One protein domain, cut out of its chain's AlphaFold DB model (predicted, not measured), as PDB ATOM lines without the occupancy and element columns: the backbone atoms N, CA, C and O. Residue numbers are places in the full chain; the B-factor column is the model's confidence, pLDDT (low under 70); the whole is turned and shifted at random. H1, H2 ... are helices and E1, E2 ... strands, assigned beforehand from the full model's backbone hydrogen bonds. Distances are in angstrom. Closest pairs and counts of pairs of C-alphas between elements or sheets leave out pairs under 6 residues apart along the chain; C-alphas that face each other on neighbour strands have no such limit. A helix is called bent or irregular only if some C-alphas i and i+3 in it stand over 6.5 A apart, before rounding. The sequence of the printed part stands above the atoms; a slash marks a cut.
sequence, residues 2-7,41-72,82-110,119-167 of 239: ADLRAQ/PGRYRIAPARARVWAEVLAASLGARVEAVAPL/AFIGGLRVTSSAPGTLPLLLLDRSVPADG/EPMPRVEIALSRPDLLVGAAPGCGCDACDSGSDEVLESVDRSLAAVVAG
ATOM      1  N   ALA A   2      -8.603  11.279  36.569       92.81
ATOM      2  CA  ALA A   2      -8.788  10.946  37.990       92.81
ATOM      3  C   ALA A   2      -7.538  10.318  38.633       92.81
ATOM      4  O   ALA A   2      -7.115  10.763  39.693       92.81
ATOM      5  N   ASP A   3      -6.901   9.369  37.939       95.62
ATOM      6  CA  ASP A   3      -5.658   8.741  38.402       95.62
ATOM      7  C   ASP A   3      -4.523   9.760  38.628       95.62
ATOM      8  O   ASP A   3      -3.943   9.812  39.708       95.62
ATOM      9  N   LEU A   4      -4.277  10.664  37.670       97.31
ATOM     10  CA  LEU A   4      -3.275  11.725  37.828       97.31
ATOM     11  C   LEU A   4      -3.573  12.613  39.044       97.31
ATOM     12  O   LEU A   4      -2.672  12.881  39.831       97.31
ATOM     13  N   ARG A   5      -4.833  13.033  39.232       97.75
ATOM     14  CA  ARG A   5      -5.224  13.852  40.394       97.75
ATOM     15  C   ARG A   5      -5.003  13.108  41.713       97.75
ATOM     16  O   ARG A   5      -4.501  13.704  42.661       97.75
ATOM     17  N   ALA A   6      -5.311  11.811  41.762       98.25
ATOM     18  CA  ALA A   6      -5.063  10.977  42.936       98.25
ATOM     19  C   ALA A   6      -3.560  10.843  43.240       98.25
ATOM     20  O   ALA A   6      -3.152  10.959  44.395       98.25
ATOM     21  N   GLN A   7      -2.720  10.675  42.214       98.50
ATOM     22  CA  GLN A   7      -1.263  10.647  42.380       98.50
ATOM     23  C   GLN A   7      -0.710  11.984  42.893       98.50
ATOM     24  O   GLN A   7       0.166  11.987  43.763       98.50
ATOM     25  N   PRO A  41       0.087  35.782  54.701       90.69
ATOM     26  CA  PRO A  41       0.518  35.622  53.315       90.69
ATOM     27  C   PRO A  41       1.266  34.299  53.100       90.69
ATOM     28  O   PRO A  41       1.178  33.680  52.037       90.69
ATOM     29  N   GLY A  42       1.996  33.851  54.125       91.81
ATOM     30  CA  GLY A  42       2.905  32.718  54.071       91.81
ATOM     31  C   GLY A  42       2.216  31.370  53.861       91.81
ATOM     32  O   GLY A  42       2.812  30.484  53.234       91.81
ATOM     33  N   ARG A  43       0.967  31.200  54.310       94.25
ATOM     34  CA  ARG A  43       0.195  29.960  54.088       94.25
ATOM     35  C   ARG A  43      -0.068  29.657  52.611       94.25
ATOM     36  O   ARG A  43      -0.187  28.491  52.244       94.25
ATOM     37  N   TYR A  44      -0.067  30.660  51.727       95.12
ATOM     38  CA  TYR A  44      -0.312  30.462  50.292       95.12
ATOM     39  C   TYR A  44       0.848  29.786  49.539       95.12
ATOM     40  O   TYR A  44       0.698  29.443  48.364       95.12
ATOM     41  N   ARG A  45       1.967  29.464  50.215       96.31
ATOM     42  CA  ARG A  45       3.027  28.573  49.686       96.31
ATOM     43  C   ARG A  45       2.502  27.216  49.203       96.31
ATOM     44  O   ARG A  45       3.163  26.578  48.382       96.31
ATOM     45  N   ILE A  46       1.326  26.791  49.668       98.06
ATOM     46  CA  ILE A  46       0.665  25.560  49.222       98.06
ATOM     47  C   ILE A  46       0.421  25.516  47.708       98.06
ATOM     48  O   ILE A  46       0.568  24.463  47.089       98.06
ATOM     49  N   ALA A  47       0.117  26.657  47.083       98.06
ATOM     50  CA  ALA A  47      -0.234  26.727  45.670       98.06
ATOM     51  C   ALA A  47       0.959  26.417  44.739       98.06
ATOM     52  O   ALA A  47       0.860  25.478  43.941       98.06
ATOM     53  N   PRO A  48       2.115  27.111  44.841       97.81
ATOM     54  CA  PRO A  48       3.294  26.746  44.059       97.81
ATOM     55  C   PRO A  48       3.821  25.348  44.407       97.81
ATOM     56  O   PRO A  48       4.287  24.634  43.518       97.81
ATOM     57  N   ALA A  49       3.699  24.896  45.662       98.56
ATOM     58  CA  ALA A  49       4.059  23.525  46.028       98.56
ATOM     59  C   ALA A  49       3.201  22.484  45.286       98.56
ATOM     60  O   ALA A  49       3.742  21.549  44.694       98.56
ATOM     61  N   ARG A  50       1.877  22.677  45.233       98.75
ATOM     62  CA  ARG A  50       0.952  21.804  44.495       98.75
ATOM     63  C   ARG A  50       1.262  21.775  43.000       98.75
ATOM     64  O   ARG A  50       1.272  20.702  42.399       98.75
ATOM     65  N   ALA A  51       1.573  22.927  42.410       98.75
ATOM     66  CA  ALA A  51       1.950  23.018  41.002       98.75
ATOM     67  C   ALA A  51       3.249  22.244  40.691       98.75
ATOM     68  O   ALA A  51       3.336  21.558  39.672       98.75
ATOM     69  N   ARG A  52       4.246  22.278  41.585       98.69
ATOM     70  CA  ARG A  52       5.478  21.481  41.434       98.69
ATOM     71  C   ARG A  52       5.199  19.978  41.491       98.69
ATOM     72  O   ARG A  52       5.686  19.249  40.630       98.69
ATOM     73  N   VAL A  53       4.344  19.529  42.413       98.81
ATOM     74  CA  VAL A  53       3.914  18.119  42.478       98.81
ATOM     75  C   VAL A  53       3.227  17.688  41.179       98.81
ATOM     76  O   VAL A  53       3.477  16.589  40.684       98.81
ATOM     77  N   TRP A  54       2.409  18.552  40.572       98.81
ATOM     78  CA  TRP A  54       1.865  18.298  39.236       98.81
ATOM     79  C   TRP A  54       2.954  18.087  38.189       98.81
ATOM     80  O   TRP A  54       2.891  17.104  37.454       98.81
ATOM     81  N   ALA A  55       3.961  18.960  38.120       98.81
ATOM     82  CA  ALA A  55       5.063  18.805  37.170       98.81
ATOM     83  C   ALA A  55       5.785  17.456  37.345       98.81
ATOM     84  O   ALA A  55       6.061  16.774  36.358       98.81
ATOM     85  N   GLU A  56       6.020  17.030  38.588       98.75
ATOM     86  CA  GLU A  56       6.615  15.726  38.904       98.75
ATOM     87  C   GLU A  56       5.727  14.545  38.491       98.75
ATOM     88  O   GLU A  56       6.226  13.515  38.029       98.75
ATOM     89  N   VAL A  57       4.407  14.648  38.675       98.69
ATOM     90  CA  VAL A  57       3.459  13.605  38.251       98.69
ATOM     91  C   VAL A  57       3.380  13.537  36.732       98.69
ATOM     92  O   VAL A  57       3.421  12.445  36.178       98.69
ATOM     93  N   LEU A  58       3.327  14.674  36.041       98.50
ATOM     94  CA  LEU A  58       3.310  14.703  34.577       98.50
ATOM     95  C   LEU A  58       4.601  14.129  33.988       98.50
ATOM     96  O   LEU A  58       4.545  13.384  33.009       98.50
ATOM     97  N   ALA A  59       5.751  14.411  34.603       98.31
ATOM     98  CA  ALA A  59       7.017  13.807  34.208       98.31
ATOM     99  C   ALA A  59       7.013  12.285  34.400       98.31
ATOM    100  O   ALA A  59       7.356  11.544  33.482       98.31
ATOM    101  N   ALA A  60       6.582  11.817  35.574       97.88
ATOM    102  CA  ALA A  60       6.593  10.396  35.913       97.88
ATOM    103  C   ALA A  60       5.567   9.572  35.119       97.88
ATOM    104  O   ALA A  60       5.874   8.461  34.695       97.88
ATOM    105  N   SER A  61       4.356  10.099  34.931       96.56
ATOM    106  CA  SER A  61       3.221   9.339  34.395       96.56
ATOM    107  C   SER A  61       3.030   9.524  32.893       96.56
ATOM    108  O   SER A  61       2.525   8.619  32.238       96.56
ATOM    109  N   LEU A  62       3.415  10.680  32.341       95.94
ATOM    110  CA  LEU A  62       3.245  11.001  30.918       95.94
ATOM    111  C   LEU A  62       4.579  11.235  30.189       95.94
ATOM    112  O   LEU A  62       4.576  11.609  29.019       95.94
ATOM    113  N   GLY A  63       5.721  11.052  30.862       96.88
ATOM    114  CA  GLY A  63       7.042  11.275  30.266       96.88
ATOM    115  C   GLY A  63       7.322  12.738  29.911       96.88
ATOM    116  O   GLY A  63       8.152  13.009  29.041       96.88
ATOM    117  N   ALA A  64       6.620  13.689  30.537       98.00
ATOM    118  CA  ALA A  64       6.819  15.108  30.270       98.00
ATOM    119  C   ALA A  64       8.223  15.569  30.697       98.00
ATOM    120  O   ALA A  64       8.743  15.186  31.746       98.00
ATOM    121  N   ARG A  65       8.835  16.451  29.906       98.56
ATOM    122  CA  ARG A  65      10.126  17.059  30.237       98.56
ATOM    123  C   ARG A  65       9.905  18.310  31.077       98.56
ATOM    124  O   ARG A  65       9.145  19.188  30.670       98.56
ATOM    125  N   VAL A  66      10.598  18.398  32.209       98.69
ATOM    126  CA  VAL A  66      10.525  19.524  33.150       98.69
ATOM    127  C   VAL A  66      11.858  20.262  33.163       98.69
ATOM    128  O   VAL A  66      12.908  19.657  33.370       98.69
ATOM    129  N   GLU A  67      11.817  21.569  32.939       98.44
ATOM    130  CA  GLU A  67      12.984  22.451  32.909       98.44
ATOM    131  C   GLU A  67      12.750  23.655  33.823       98.44
ATOM    132  O   GLU A  67      11.644  24.195  33.875       98.44
ATOM    133  N   ALA A  68      13.785  24.103  34.533       97.50
ATOM    134  CA  ALA A  68      13.703  25.328  35.321       97.50
ATOM    135  C   ALA A  68      13.590  26.556  34.404       97.50
ATOM    136  O   ALA A  68      14.260  26.646  33.374       97.50
ATOM    137  N   VAL A  69      12.765  27.521  34.801       94.81
ATOM    138  CA  VAL A  69      12.652  28.824  34.140       94.81
ATOM    139  C   VAL A  69      13.337  29.865  35.016       94.81
ATOM    140  O   VAL A  69      12.989  30.027  36.187       94.81
ATOM    141  N   ALA A  70      14.319  30.562  34.444       90.81
ATOM    142  CA  ALA A  70      15.035  31.628  35.134       90.81
ATOM    143  C   ALA A  70      14.091  32.798  35.474       90.81
ATOM    144  O   ALA A  70      13.195  33.083  34.676       90.81
ATOM    145  N   PRO A  71      14.297  33.492  36.608       88.06
ATOM    146  CA  PRO A  71      13.476  34.633  37.001       88.06
ATOM    147  C   PRO A  71      13.418  35.708  35.911       88.06
ATOM    148  O   PRO A  71      14.421  35.986  35.250       88.06
ATOM    149  N   LEU A  72      12.263  36.359  35.777       83.00
ATOM    150  CA  LEU A  72      12.131  37.590  35.004       83.00
ATOM    151  C   LEU A  72      12.027  38.757  35.995       83.00
ATOM    152  O   LEU A  72      10.969  38.913  36.613       83.00
ATOM    153  N   ALA A  82       6.595  40.144  36.054       81.12
ATOM    154  CA  ALA A  82       7.810  39.740  36.781       81.12
ATOM    155  C   ALA A  82       7.633  38.527  37.720       81.12
ATOM    156  O   ALA A  82       6.734  38.517  38.563       81.12
ATOM    157  N   PHE A  83       8.414  37.459  37.536       88.25
ATOM    158  CA  PHE A  83       8.314  36.214  38.320       88.25
ATOM    159  C   PHE A  83       9.671  35.842  38.904       88.25
ATOM    160  O   PHE A  83      10.713  36.121  38.312       88.25
ATOM    161  N   ILE A  84       9.648  35.188  40.064       90.81
ATOM    162  CA  ILE A  84      10.850  34.866  40.845       90.81
ATOM    163  C   ILE A  84      11.456  33.504  40.487       90.81
ATOM    164  O   ILE A  84      12.498  33.132  41.013       90.81
ATOM    165  N   GLY A  85      10.812  32.765  39.586       93.75
ATOM    166  CA  GLY A  85      11.256  31.474  39.074       93.75
ATOM    167  C   GLY A  85      10.076  30.674  38.533       93.75
ATOM    168  O   GLY A  85       8.953  31.176  38.458       93.75
ATOM    169  N   GLY A  86      10.321  29.431  38.142       96.50
ATOM    170  CA  GLY A  86       9.246  28.540  37.733       96.50
ATOM    171  C   GLY A  86       9.728  27.287  37.023       96.50
ATOM    172  O   GLY A  86      10.925  27.004  36.955       96.50
ATOM    173  N   LEU A  87       8.772  26.558  36.460       98.56
ATOM    174  CA  LEU A  87       8.993  25.347  35.680       98.56
ATOM    175  C   LEU A  87       8.354  25.482  34.299       98.56
ATOM    176  O   LEU A  87       7.241  25.985  34.157       98.56
ATOM    177  N   ARG A  88       9.047  24.982  33.279       98.62
ATOM    178  CA  ARG A  88       8.511  24.714  31.948       98.62
ATOM    179  C   ARG A  88       8.335  23.210  31.821       98.62
ATOM    180  O   ARG A  88       9.302  22.465  31.930       98.62
ATOM    181  N   VAL A  89       7.108  22.780  31.564       98.75
ATOM    182  CA  VAL A  89       6.743  21.379  31.360       98.75
ATOM    183  C   VAL A  89       6.331  21.198  29.903       98.75
ATOM    184  O   VAL A  89       5.464  21.909  29.399       98.75
ATOM    185  N   THR A  90       6.967  20.269  29.201       98.44
ATOM    186  CA  THR A  90       6.703  19.994  27.781       98.44
ATOM    187  C   THR A  90       6.323  18.536  27.580       98.44
ATOM    188  O   THR A  90       6.982  17.640  28.105       98.44
ATOM    189  N   SER A  91       5.251  18.302  26.825       97.44
ATOM    190  CA  SER A  91       4.827  16.968  26.402       97.44
ATOM    191  C   SER A  91       5.341  16.676  24.995       97.44
ATOM    192  O   SER A  91       5.481  17.583  24.176       97.44
ATOM    193  N   SER A  92       5.620  15.406  24.709       95.00
ATOM    194  CA  SER A  92       5.914  14.925  23.356       95.00
ATOM    195  C   SER A  92       4.646  14.655  22.537       95.00
ATOM    196  O   SER A  92       4.740  14.416  21.333       95.00
ATOM    197  N   ALA A  93       3.463  14.698  23.164       95.06
ATOM    198  CA  ALA A  93       2.198  14.495  22.471       95.06
ATOM    199  C   ALA A  93       1.985  15.585  21.393       95.06
ATOM    200  O   ALA A  93       2.196  16.777  21.670       95.06
ATOM    201  N   PRO A  94       1.568  15.211  20.165       93.44
ATOM    202  CA  PRO A  94       1.418  16.152  19.061       93.44
ATOM    203  C   PRO A  94       0.455  17.300  19.365       93.44
ATOM    204  O   PRO A  94      -0.617  17.106  19.933       93.44
ATOM    205  N   GLY A  95       0.826  18.507  18.939       94.06
ATOM    206  CA  GLY A  95      -0.029  19.689  19.049       94.06
ATOM    207  C   GLY A  95      -0.194  20.234  20.470       94.06
ATOM    208  O   GLY A  95      -0.967  21.168  20.655       94.06
ATOM    209  N   THR A  96       0.505  19.696  21.473       96.94
ATOM    210  CA  THR A  96       0.501  20.265  22.828       96.94
ATOM    211  C   THR A  96       1.269  21.588  22.890       96.94
ATOM    212  O   THR A  96       2.220  21.828  22.143       96.94
ATOM    213  N   LEU A  97       0.851  22.471  23.797       97.62
ATOM    214  CA  LEU A  97       1.580  23.700  24.109       97.62
ATOM    215  C   LEU A  97       2.443  23.487  25.362       97.62
ATOM    216  O   LEU A  97       1.974  22.841  26.301       97.62
ATOM    217  N   PRO A  98       3.663  24.059  25.429       97.94
ATOM    218  CA  PRO A  98       4.452  24.072  26.656       97.94
ATOM    219  C   PRO A  98       3.663  24.684  27.813       97.94
ATOM    220  O   PRO A  98       3.131  25.783  27.678       97.94
ATOM    221  N   LEU A  99       3.627  24.010  28.952       98.56
ATOM    222  CA  LEU A  99       3.037  24.508  30.187       98.56
ATOM    223  C   LEU A  99       4.104  25.259  30.990       98.56
ATOM    224  O   LEU A  99       5.233  24.789  31.116       98.56
ATOM    225  N   LEU A 100       3.761  26.422  31.533       98.44
ATOM    226  CA  LEU A 100       4.610  27.212  32.418       98.44
ATOM    227  C   LEU A 100       3.937  27.331  33.785       98.44
ATOM    228  O   LEU A 100       2.778  27.731  33.869       98.44
ATOM    229  N   LEU A 101       4.683  27.006  34.836       98.44
ATOM    230  CA  LEU A 101       4.301  27.169  36.237       98.44
ATOM    231  C   LEU A 101       5.213  28.241  36.819       98.44
ATOM    232  O   LEU A 101       6.396  27.982  37.035       98.44
ATOM    233  N   LEU A 102       4.704  29.456  36.970       97.31
ATOM    234  CA  LEU A 102       5.505  30.632  37.293       97.31
ATOM    235  C   LEU A 102       5.245  31.059  38.732       97.31
ATOM    236  O   LEU A 102       4.121  31.409  39.089       97.31
ATOM    237  N   ASP A 103       6.299  31.065  39.538       95.19
ATOM    238  CA  ASP A 103       6.238  31.485  40.929       95.19
ATOM    239  C   ASP A 103       6.295  33.016  41.003       95.19
ATOM    240  O   ASP A 103       7.212  33.669  40.491       95.19
ATOM    241  N   ARG A 104       5.299  33.603  41.657       91.00
ATOM    242  CA  ARG A 104       5.153  35.038  41.891       91.00
ATOM    243  C   ARG A 104       5.281  35.325  43.381       91.00
ATOM    244  O   ARG A 104       4.799  34.570  44.223       91.00
ATOM    245  N   SER A 105       5.890  36.465  43.672       87.94
ATOM    246  CA  SER A 105       5.917  37.077  44.995       87.94
ATOM    247  C   SER A 105       5.068  38.336  44.909       87.94
ATOM    248  O   SER A 105       5.521  39.336  44.354       87.94
ATOM    249  N   VAL A 106       3.819  38.261  45.362       84.06
ATOM    250  CA  VAL A 106       2.911  39.413  45.361       84.06
ATOM    251  C   VAL A 106       3.241  40.245  46.600       84.06
ATOM    252  O   VAL A 106       3.180  39.694  47.700       84.06
ATOM    253  N   PRO A 107       3.643  41.522  46.460       78.06
ATOM    254  CA  PRO A 107       3.883  42.376  47.615       78.06
ATOM    255  C   PRO A 107       2.651  42.395  48.520       78.06
ATOM    256  O   PRO A 107       1.528  42.432  48.014       78.06
ATOM    257  N   ALA A 108       2.858  42.361  49.835       67.31
ATOM    258  CA  ALA A 108       1.793  42.739  50.753       67.31
ATOM    259  C   ALA A 108       1.414  44.195  50.455       67.31
ATOM    260  O   ALA A 108       2.311  44.990  50.135       67.31
ATOM    261  N   ASP A 109       0.122  44.524  50.523       62.59
ATOM    262  CA  ASP A 109      -0.342  45.900  50.353       62.59
ATOM    263  C   ASP A 109       0.522  46.820  51.230       62.59
ATOM    264  O   ASP A 109       0.753  46.548  52.410       62.59
ATOM    265  N   GLY A 110       1.129  47.827  50.600       50.00
ATOM    266  CA  GLY A 110       1.953  48.803  51.302       50.00
ATOM    267  C   GLY A 110       1.064  49.809  52.017       50.00
ATOM    268  O   GLY A 110      -0.029  50.115  51.539       50.00
ATOM    269  N   GLU A 119       5.214  40.276  54.864       82.06
ATOM    270  CA  GLU A 119       5.700  39.127  54.099       82.06
ATOM    271  C   GLU A 119       4.964  39.052  52.748       82.06
ATOM    272  O   GLU A 119       3.732  39.108  52.723       82.06
ATOM    273  N   PRO A 120       5.668  38.927  51.608       86.06
ATOM    274  CA  PRO A 120       4.995  38.837  50.325       86.06
ATOM    275  C   PRO A 120       4.222  37.525  50.205       86.06
ATOM    276  O   PRO A 120       4.689  36.460  50.617       86.06
ATOM    277  N   MET A 121       3.061  37.587  49.562       89.62
ATOM    278  CA  MET A 121       2.220  36.425  49.331       89.62
ATOM    279  C   MET A 121       2.747  35.591  48.152       89.62
ATOM    280  O   MET A 121       2.831  36.091  47.021       89.62
ATOM    281  N   PRO A 122       3.039  34.297  48.357       93.62
ATOM    282  CA  PRO A 122       3.371  33.384  47.274       93.62
ATOM    283  C   PRO A 122       2.147  33.093  46.414       93.62
ATOM    284  O   PRO A 122       1.066  32.788  46.915       93.62
ATOM    285  N   ARG A 123       2.333  33.144  45.099       94.19
ATOM    286  CA  ARG A 123       1.295  32.835  44.117       94.19
ATOM    287  C   ARG A 123       1.903  32.058  42.965       94.19
ATOM    288  O   ARG A 123       3.027  32.338  42.566       94.19
ATOM    289  N   VAL A 124       1.161  31.109  42.409       97.19
ATOM    290  CA  VAL A 124       1.545  30.441  41.162       97.19
ATOM    291  C   VAL A 124       0.662  30.926  40.025       97.19
ATOM    292  O   VAL A 124      -0.557  31.024  40.168       97.19
ATOM    293  N   GLU A 125       1.280  31.231  38.895       96.38
ATOM    294  CA  GLU A 125       0.599  31.447  37.626       96.38
ATOM    295  C   GLU A 125       0.808  30.258  36.702       96.38
ATOM    296  O   GLU A 125       1.912  29.733  36.565       96.38
ATOM    297  N   ILE A 126      -0.272  29.856  36.043       97.44
ATOM    298  CA  ILE A 126      -0.304  28.744  35.107       97.44
ATOM    299  C   ILE A 126      -0.501  29.354  33.726       97.44
ATOM    300  O   ILE A 126      -1.531  29.975  33.458       97.44
ATOM    301  N   ALA A 127       0.494  29.206  32.857       96.31
ATOM    302  CA  ALA A 127       0.503  29.808  31.529       96.31
ATOM    303  C   ALA A 127       0.843  28.787  30.440       96.31
ATOM    304  O   ALA A 127       1.473  27.764  30.710       96.31
ATOM    305  N   LEU A 128       0.470  29.071  29.192       96.69
ATOM    306  CA  LEU A 128       0.786  28.220  28.042       96.69
ATOM    307  C   LEU A 128       1.696  28.934  27.051       96.69
ATOM    308  O   LEU A 128       1.394  30.022  26.583       96.69
ATOM    309  N   SER A 129       2.782  28.284  26.642       95.12
ATOM    310  CA  SER A 129       3.813  28.739  25.695       95.12
ATOM    311  C   SER A 129       4.615  29.969  26.120       95.12
ATOM    312  O   SER A 129       5.828  30.008  25.898       95.12
ATOM    313  N   ARG A 130       3.960  30.976  26.702       91.81
ATOM    314  CA  ARG A 130       4.520  32.271  27.082       91.81
ATOM    315  C   ARG A 130       3.963  32.724  28.438       91.81
ATOM    316  O   ARG A 130       2.808  32.421  28.731       91.81
ATOM    317  N   PRO A 131       4.729  33.497  29.230       91.12
ATOM    318  CA  PRO A 131       4.271  33.991  30.531       91.12
ATOM    319  C   PRO A 131       3.006  34.858  30.498       91.12
ATOM    320  O   PRO A 131       2.309  34.950  31.496       91.12
ATOM    321  N   ASP A 132       2.699  35.503  29.368       86.88
ATOM    322  CA  ASP A 132       1.533  36.384  29.198       86.88
ATOM    323  C   ASP A 132       0.257  35.659  28.735       86.88
ATOM    324  O   ASP A 132      -0.745  36.304  28.422       86.88
ATOM    325  N   LEU A 133       0.287  34.330  28.648       91.38
ATOM    326  CA  LEU A 133      -0.819  33.491  28.189       91.38
ATOM    327  C   LEU A 133      -1.361  32.656  29.352       91.38
ATOM    328  O   LEU A 133      -1.218  31.432  29.372       91.38
ATOM    329  N   LEU A 134      -1.928  33.345  30.343       92.25
ATOM    330  CA  LEU A 134      -2.433  32.742  31.575       92.25
ATOM    331  C   LEU A 134      -3.714  31.935  31.328       92.25
ATOM    332  O   LEU A 134      -4.620  32.383  30.629       92.25
ATOM    333  N   VAL A 135      -3.785  30.762  31.947       93.81
ATOM    334  CA  VAL A 135      -4.978  29.896  32.011       93.81
ATOM    335  C   VAL A 135      -5.484  29.708  33.438       93.81
ATOM    336  O   VAL A 135      -6.591  29.229  33.643       93.81
ATOM    337  N   GLY A 136      -4.689  30.091  34.433       93.62
ATOM    338  CA  GLY A 136      -5.076  29.991  35.830       93.62
ATOM    339  C   GLY A 136      -4.038  30.599  36.753       93.62
ATOM    340  O   GLY A 136      -2.907  30.884  36.350       93.62
ATOM    341  N   ALA A 137      -4.433  30.796  38.003       94.75
ATOM    342  CA  ALA A 137      -3.530  31.191  39.066       94.75
ATOM    343  C   ALA A 137      -4.118  30.868  40.440       94.75
ATOM    344  O   ALA A 137      -5.340  30.832  40.608       94.75
ATOM    345  N   ALA A 138      -3.243  30.686  41.425       96.31
ATOM    346  CA  ALA A 138      -3.646  30.415  42.795       96.31
ATOM    347  C   ALA A 138      -2.677  31.056  43.814       96.31
ATOM    348  O   ALA A 138      -1.460  30.902  43.661       96.31
ATOM    349  N   PRO A 139      -3.194  31.751  44.847       94.12
ATOM    350  CA  PRO A 139      -4.598  32.150  44.971       94.12
ATOM    351  C   PRO A 139      -4.998  33.158  43.871       94.12
ATOM    352  O   PRO A 139      -4.155  33.851  43.290       94.12
ATOM    353  N   GLY A 140      -6.293  33.217  43.550       88.12
ATOM    354  CA  GLY A 140      -6.832  34.219  42.621       88.12
ATOM    355  C   GLY A 140      -6.798  35.626  43.226       88.12
ATOM    356  O   GLY A 140      -6.398  36.577  42.559       88.12
ATOM    357  N   CYS A 141      -7.139  35.716  44.512       89.00
ATOM    358  CA  CYS A 141      -7.009  36.886  45.368       89.00
ATOM    359  C   CYS A 141      -6.506  36.431  46.745       89.00
ATOM    360  O   CYS A 141      -6.899  35.366  47.215       89.00
ATOM    361  N   GLY A 142      -5.621  37.215  47.356       85.62
ATOM    362  CA  GLY A 142      -4.998  36.897  48.641       85.62
ATOM    363  C   GLY A 142      -5.693  37.468  49.866       85.62
ATOM    364  O   GLY A 142      -5.311  37.117  50.978       85.62
ATOM    365  N   CYS A 143      -6.651  38.382  49.677       89.88
ATOM    366  CA  CYS A 143      -7.263  39.053  50.811       89.88
ATOM    367  C   CYS A 143      -8.109  38.085  51.640       89.88
ATOM    368  O   CYS A 143      -8.694  37.136  51.113       89.88
ATOM    369  N   ASP A 144      -8.221  38.377  52.930       90.75
ATOM    370  CA  ASP A 144      -9.013  37.608  53.876       90.75
ATOM    371  C   ASP A 144     -10.454  37.480  53.371       90.75
ATOM    372  O   ASP A 144     -11.030  36.396  53.448       90.75
ATOM    373  N   ALA A 145     -11.028  38.539  52.782       90.75
ATOM    374  CA  ALA A 145     -12.372  38.533  52.195       90.75
ATOM    375  C   ALA A 145     -12.573  37.480  51.088       90.75
ATOM    376  O   ALA A 145     -13.688  36.996  50.902       90.75
ATOM    377  N   CYS A 146     -11.514  37.114  50.362       91.44
ATOM    378  CA  CYS A 146     -11.551  36.105  49.301       91.44
ATOM    379  C   CYS A 146     -11.081  34.717  49.756       91.44
ATOM    380  O   CYS A 146     -11.126  33.775  48.964       91.44
ATOM    381  N   ASP A 147     -10.622  34.570  50.999       92.88
ATOM    382  CA  ASP A 147     -10.205  33.278  51.530       92.88
ATOM    383  C   ASP A 147     -11.402  32.329  51.661       92.88
ATOM    384  O   ASP A 147     -12.382  32.641  52.336       92.88
ATOM    385  N   SER A 148     -11.303  31.180  50.991       91.88
ATOM    386  CA  SER A 148     -12.295  30.092  50.987       91.88
ATOM    387  C   SER A 148     -11.696  28.775  51.503       91.88
ATOM    388  O   SER A 148     -12.226  27.699  51.236       91.88
ATOM    389  N   GLY A 149     -10.563  28.835  52.214       95.25
ATOM    390  CA  GLY A 149      -9.868  27.649  52.714       95.25
ATOM    391  C   GLY A 149      -8.781  27.121  51.773       95.25
ATOM    392  O   GLY A 149      -8.706  27.476  50.592       95.25
ATOM    393  N   SER A 150      -7.929  26.233  52.297       97.12
ATOM    394  CA  SER A 150      -6.834  25.627  51.527       97.12
ATOM    395  C   SER A 150      -7.329  24.777  50.361       97.12
ATOM    396  O   SER A 150      -6.680  24.729  49.317       97.12
ATOM    397  N   ASP A 151      -8.474  24.117  50.524       96.81
ATOM    398  CA  ASP A 151      -8.980  23.149  49.550       96.81
ATOM    399  C   ASP A 151      -9.352  23.822  48.229       96.81
ATOM    400  O   ASP A 151      -8.976  23.322  47.173       96.81
ATOM    401  N   GLU A 152      -9.981  25.001  48.263       95.69
ATOM    402  CA  GLU A 152     -10.300  25.742  47.036       95.69
ATOM    403  C   GLU A 152      -9.037  26.302  46.361       95.69
ATOM    404  O   GLU A 152      -8.947  26.346  45.132       95.69
ATOM    405  N   VAL A 153      -8.013  26.677  47.137       97.44
ATOM    406  CA  VAL A 153      -6.715  27.096  46.580       97.44
ATOM    407  C   VAL A 153      -6.058  25.941  45.818       97.44
ATOM    408  O   VAL A 153      -5.580  26.137  44.697       97.44
ATOM    409  N   LEU A 154      -6.046  24.739  46.402       98.50
ATOM    410  CA  LEU A 154      -5.497  23.539  45.767       98.50
ATOM    411  C   LEU A 154      -6.349  23.084  44.576       98.50
ATOM    412  O   LEU A 154      -5.795  22.741  43.530       98.50
ATOM    413  N   GLU A 155      -7.676  23.133  44.698       97.56
ATOM    414  CA  GLU A 155      -8.600  22.802  43.613       97.56
ATOM    415  C   GLU A 155      -8.426  23.756  42.431       97.56
ATOM    416  O   GLU A 155      -8.442  23.301  41.294       97.56
ATOM    417  N   SER A 156      -8.198  25.053  42.658       96.75
ATOM    418  CA  SER A 156      -7.918  26.010  41.580       96.75
ATOM    419  C   SER A 156      -6.688  25.602  40.757       96.75
ATOM    420  O   SER A 156      -6.745  25.564  39.525       96.75
ATOM    421  N   VAL A 157      -5.595  25.207  41.427       98.44
ATOM    422  CA  VAL A 157      -4.390  24.684  40.755       98.44
ATOM    423  C   VAL A 157      -4.716  23.412  39.974       98.44
ATOM    424  O   VAL A 157      -4.400  23.310  38.785       98.44
ATOM    425  N   ASP A 158      -5.362  22.447  40.629       98.50
ATOM    426  CA  ASP A 158      -5.683  21.157  40.028       98.50
ATOM    427  C   ASP A 158      -6.617  21.294  38.822       98.50
ATOM    428  O   ASP A 158      -6.407  20.630  37.810       98.50
ATOM    429  N   ARG A 159      -7.636  22.152  38.909       97.00
ATOM    430  CA  ARG A 159      -8.630  22.399  37.861       97.00
ATOM    431  C   ARG A 159      -7.977  22.980  36.614       97.00
ATOM    432  O   ARG A 159      -8.163  22.431  35.528       97.00
ATOM    433  N   SER A 160      -7.158  24.024  36.766       97.12
ATOM    434  CA  SER A 160      -6.444  24.641  35.642       97.12
ATOM    435  C   SER A 160      -5.459  23.673  34.982       97.12
ATOM    436  O   SER A 160      -5.395  23.591  33.755       97.12
ATOM    437  N   LEU A 161      -4.710  22.893  35.768       98.25
ATOM    438  CA  LEU A 161      -3.755  21.922  35.220       98.25
ATOM    439  C   LEU A 161      -4.457  20.726  34.576       98.25
ATOM    440  O   LEU A 161      -4.055  20.290  33.497       98.25
ATOM    441  N   ALA A 162      -5.545  20.240  35.174       97.62
ATOM    442  CA  ALA A 162      -6.380  19.202  34.588       97.62
ATOM    443  C   ALA A 162      -6.971  19.641  33.244       97.62
ATOM    444  O   ALA A 162      -6.957  18.851  32.304       97.62
ATOM    445  N   ALA A 163      -7.439  20.889  33.123       96.31
ATOM    446  CA  ALA A 163      -7.976  21.425  31.874       96.31
ATOM    447  C   ALA A 163      -6.922  21.455  30.756       96.31
ATOM    448  O   ALA A 163      -7.204  21.027  29.636       96.31
ATOM    449  N   VAL A 164      -5.690  21.877  31.066       96.94
ATOM    450  CA  VAL A 164      -4.561  21.860  30.117       96.94
ATOM    451  C   VAL A 164      -4.207  20.442  29.680       96.94
ATOM    452  O   VAL A 164      -4.054  20.183  28.488       96.94
ATOM    453  N   VAL A 165      -4.071  19.522  30.638       97.31
ATOM    454  CA  VAL A 165      -3.658  18.135  30.376       97.31
ATOM    455  C   VAL A 165      -4.733  17.386  29.595       97.31
ATOM    456  O   VAL A 165      -4.419  16.667  28.647       97.31
ATOM    457  N   ALA A 166      -6.001  17.559  29.973       95.88
ATOM    458  CA  ALA A 166      -7.125  16.948  29.281       95.88
ATOM    459  C   ALA A 166      -7.279  17.523  27.871       95.88
ATOM    460  O   ALA A 166      -7.434  16.742  26.934       95.88
ATOM    461  N   GLY A 167      -7.169  18.845  27.713       94.38
ATOM    462  CA  GLY A 167      -7.294  19.543  26.438       94.38
ATOM    463  C   GLY A 167      -8.568  19.191  25.642       94.38
ATOM    464  O   GLY A 167      -9.458  18.493  26.130       94.38
TER     465      GLY A 167
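What this domain is: This is residues 2 to 7, 41 to 72, 82 to 110 and 119 to 167 of the 239 residues of an uncharacterized protein of Cellulomonas hominis (UniProt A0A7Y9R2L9). A strongly twisted sheet of five strands forms one layer, and two long helices, H2 and H3, lie side by side over one of its faces; the opposite face has no named helix. The short H1 packs on H2 near its C-terminal end and is not on the sheet. The printed part has 116 residues, in chain order H1 H2 E1 E2 E3 E4 E5 H3; the sheet's order is E1 - E2 - E3 - E4 - E5, all antiparallel, and the class is mixed, helices and strands. The whole is compact, with a radius of gyration of the C-alphas of 13.9 A and spans of 45 by 31 by 20 A.

Where its parts are: Start in the sheet with E3, residues 99 to 106, 21.3 A long: find C-alpha 99 at (3.037, 24.508, 30.187). Its neighbours are E2, residues 85 to 90, and E4, residues 121 to 128, 22.9 A long. At the edges look for E1, residues 65 to 69, and E5, residues 134 to 138. H2, residues 42 to 62, runs 31.7 A from C-alpha 42 at (2.905, 32.718, 54.071); it is irregular, but only just, with C-alphas 43 and 46 6.6 A apart. H3, residues 150 to 166, runs 23.9 A to C-alpha 166 at (-7.125, 16.948, 29.281). H1 is residues 2 to 7.

How they stand to each other: Look across the sheet for N 67 and O 88, 2.9 A, between E1 and E2; N 101 and O 87, 2.8 A, in the hairpin E2 and E3; N 102 and O 125, 2.8 A, between E3 and E4; and N 126 and O 136, 2.8 A, in the hairpin E4 and E5. The domain has two layers, helices on one face of a sheet: the sheet E1 E2 E3 E4 E5 is one layer, and H2 and H3, on the same face of it, are the other. H2, at a height over the sheet of 8.8 A, is over E2, E3 and E4 and runs along the strands; its closest C-alphas to E4 are those of Pro 48 and Val 124, 5.0 A. H3, at a height of 9.2 A, is over E4 and E5, also along the strands. With its residues 46 to 54 alone H2 touches H3, at a shallow tilt of 29 degrees, the same way; their closest C-alphas, Ala 47 and Leu 154, are 6.2 A apart. H1 touches H2, the closest C-alphas being Gln 7 and Val 57, 6.9 A. Every O i to N i+4 pair is within hydrogen-bond range in H1 and H3, and 14 of 17 in H2.

The domain as a whole: The C-alphas farthest apart are those of Pro 94 and Gly 110, 45.9 A. Three cuts omit residues 8 to 40, 73 to 81 and 111 to 118, with C-alpha gaps of 27.3 A, 5.1 A and 10.7 A. The link E5 to H3 is long. Residues 108 to 110 are under 70 in pLDDT.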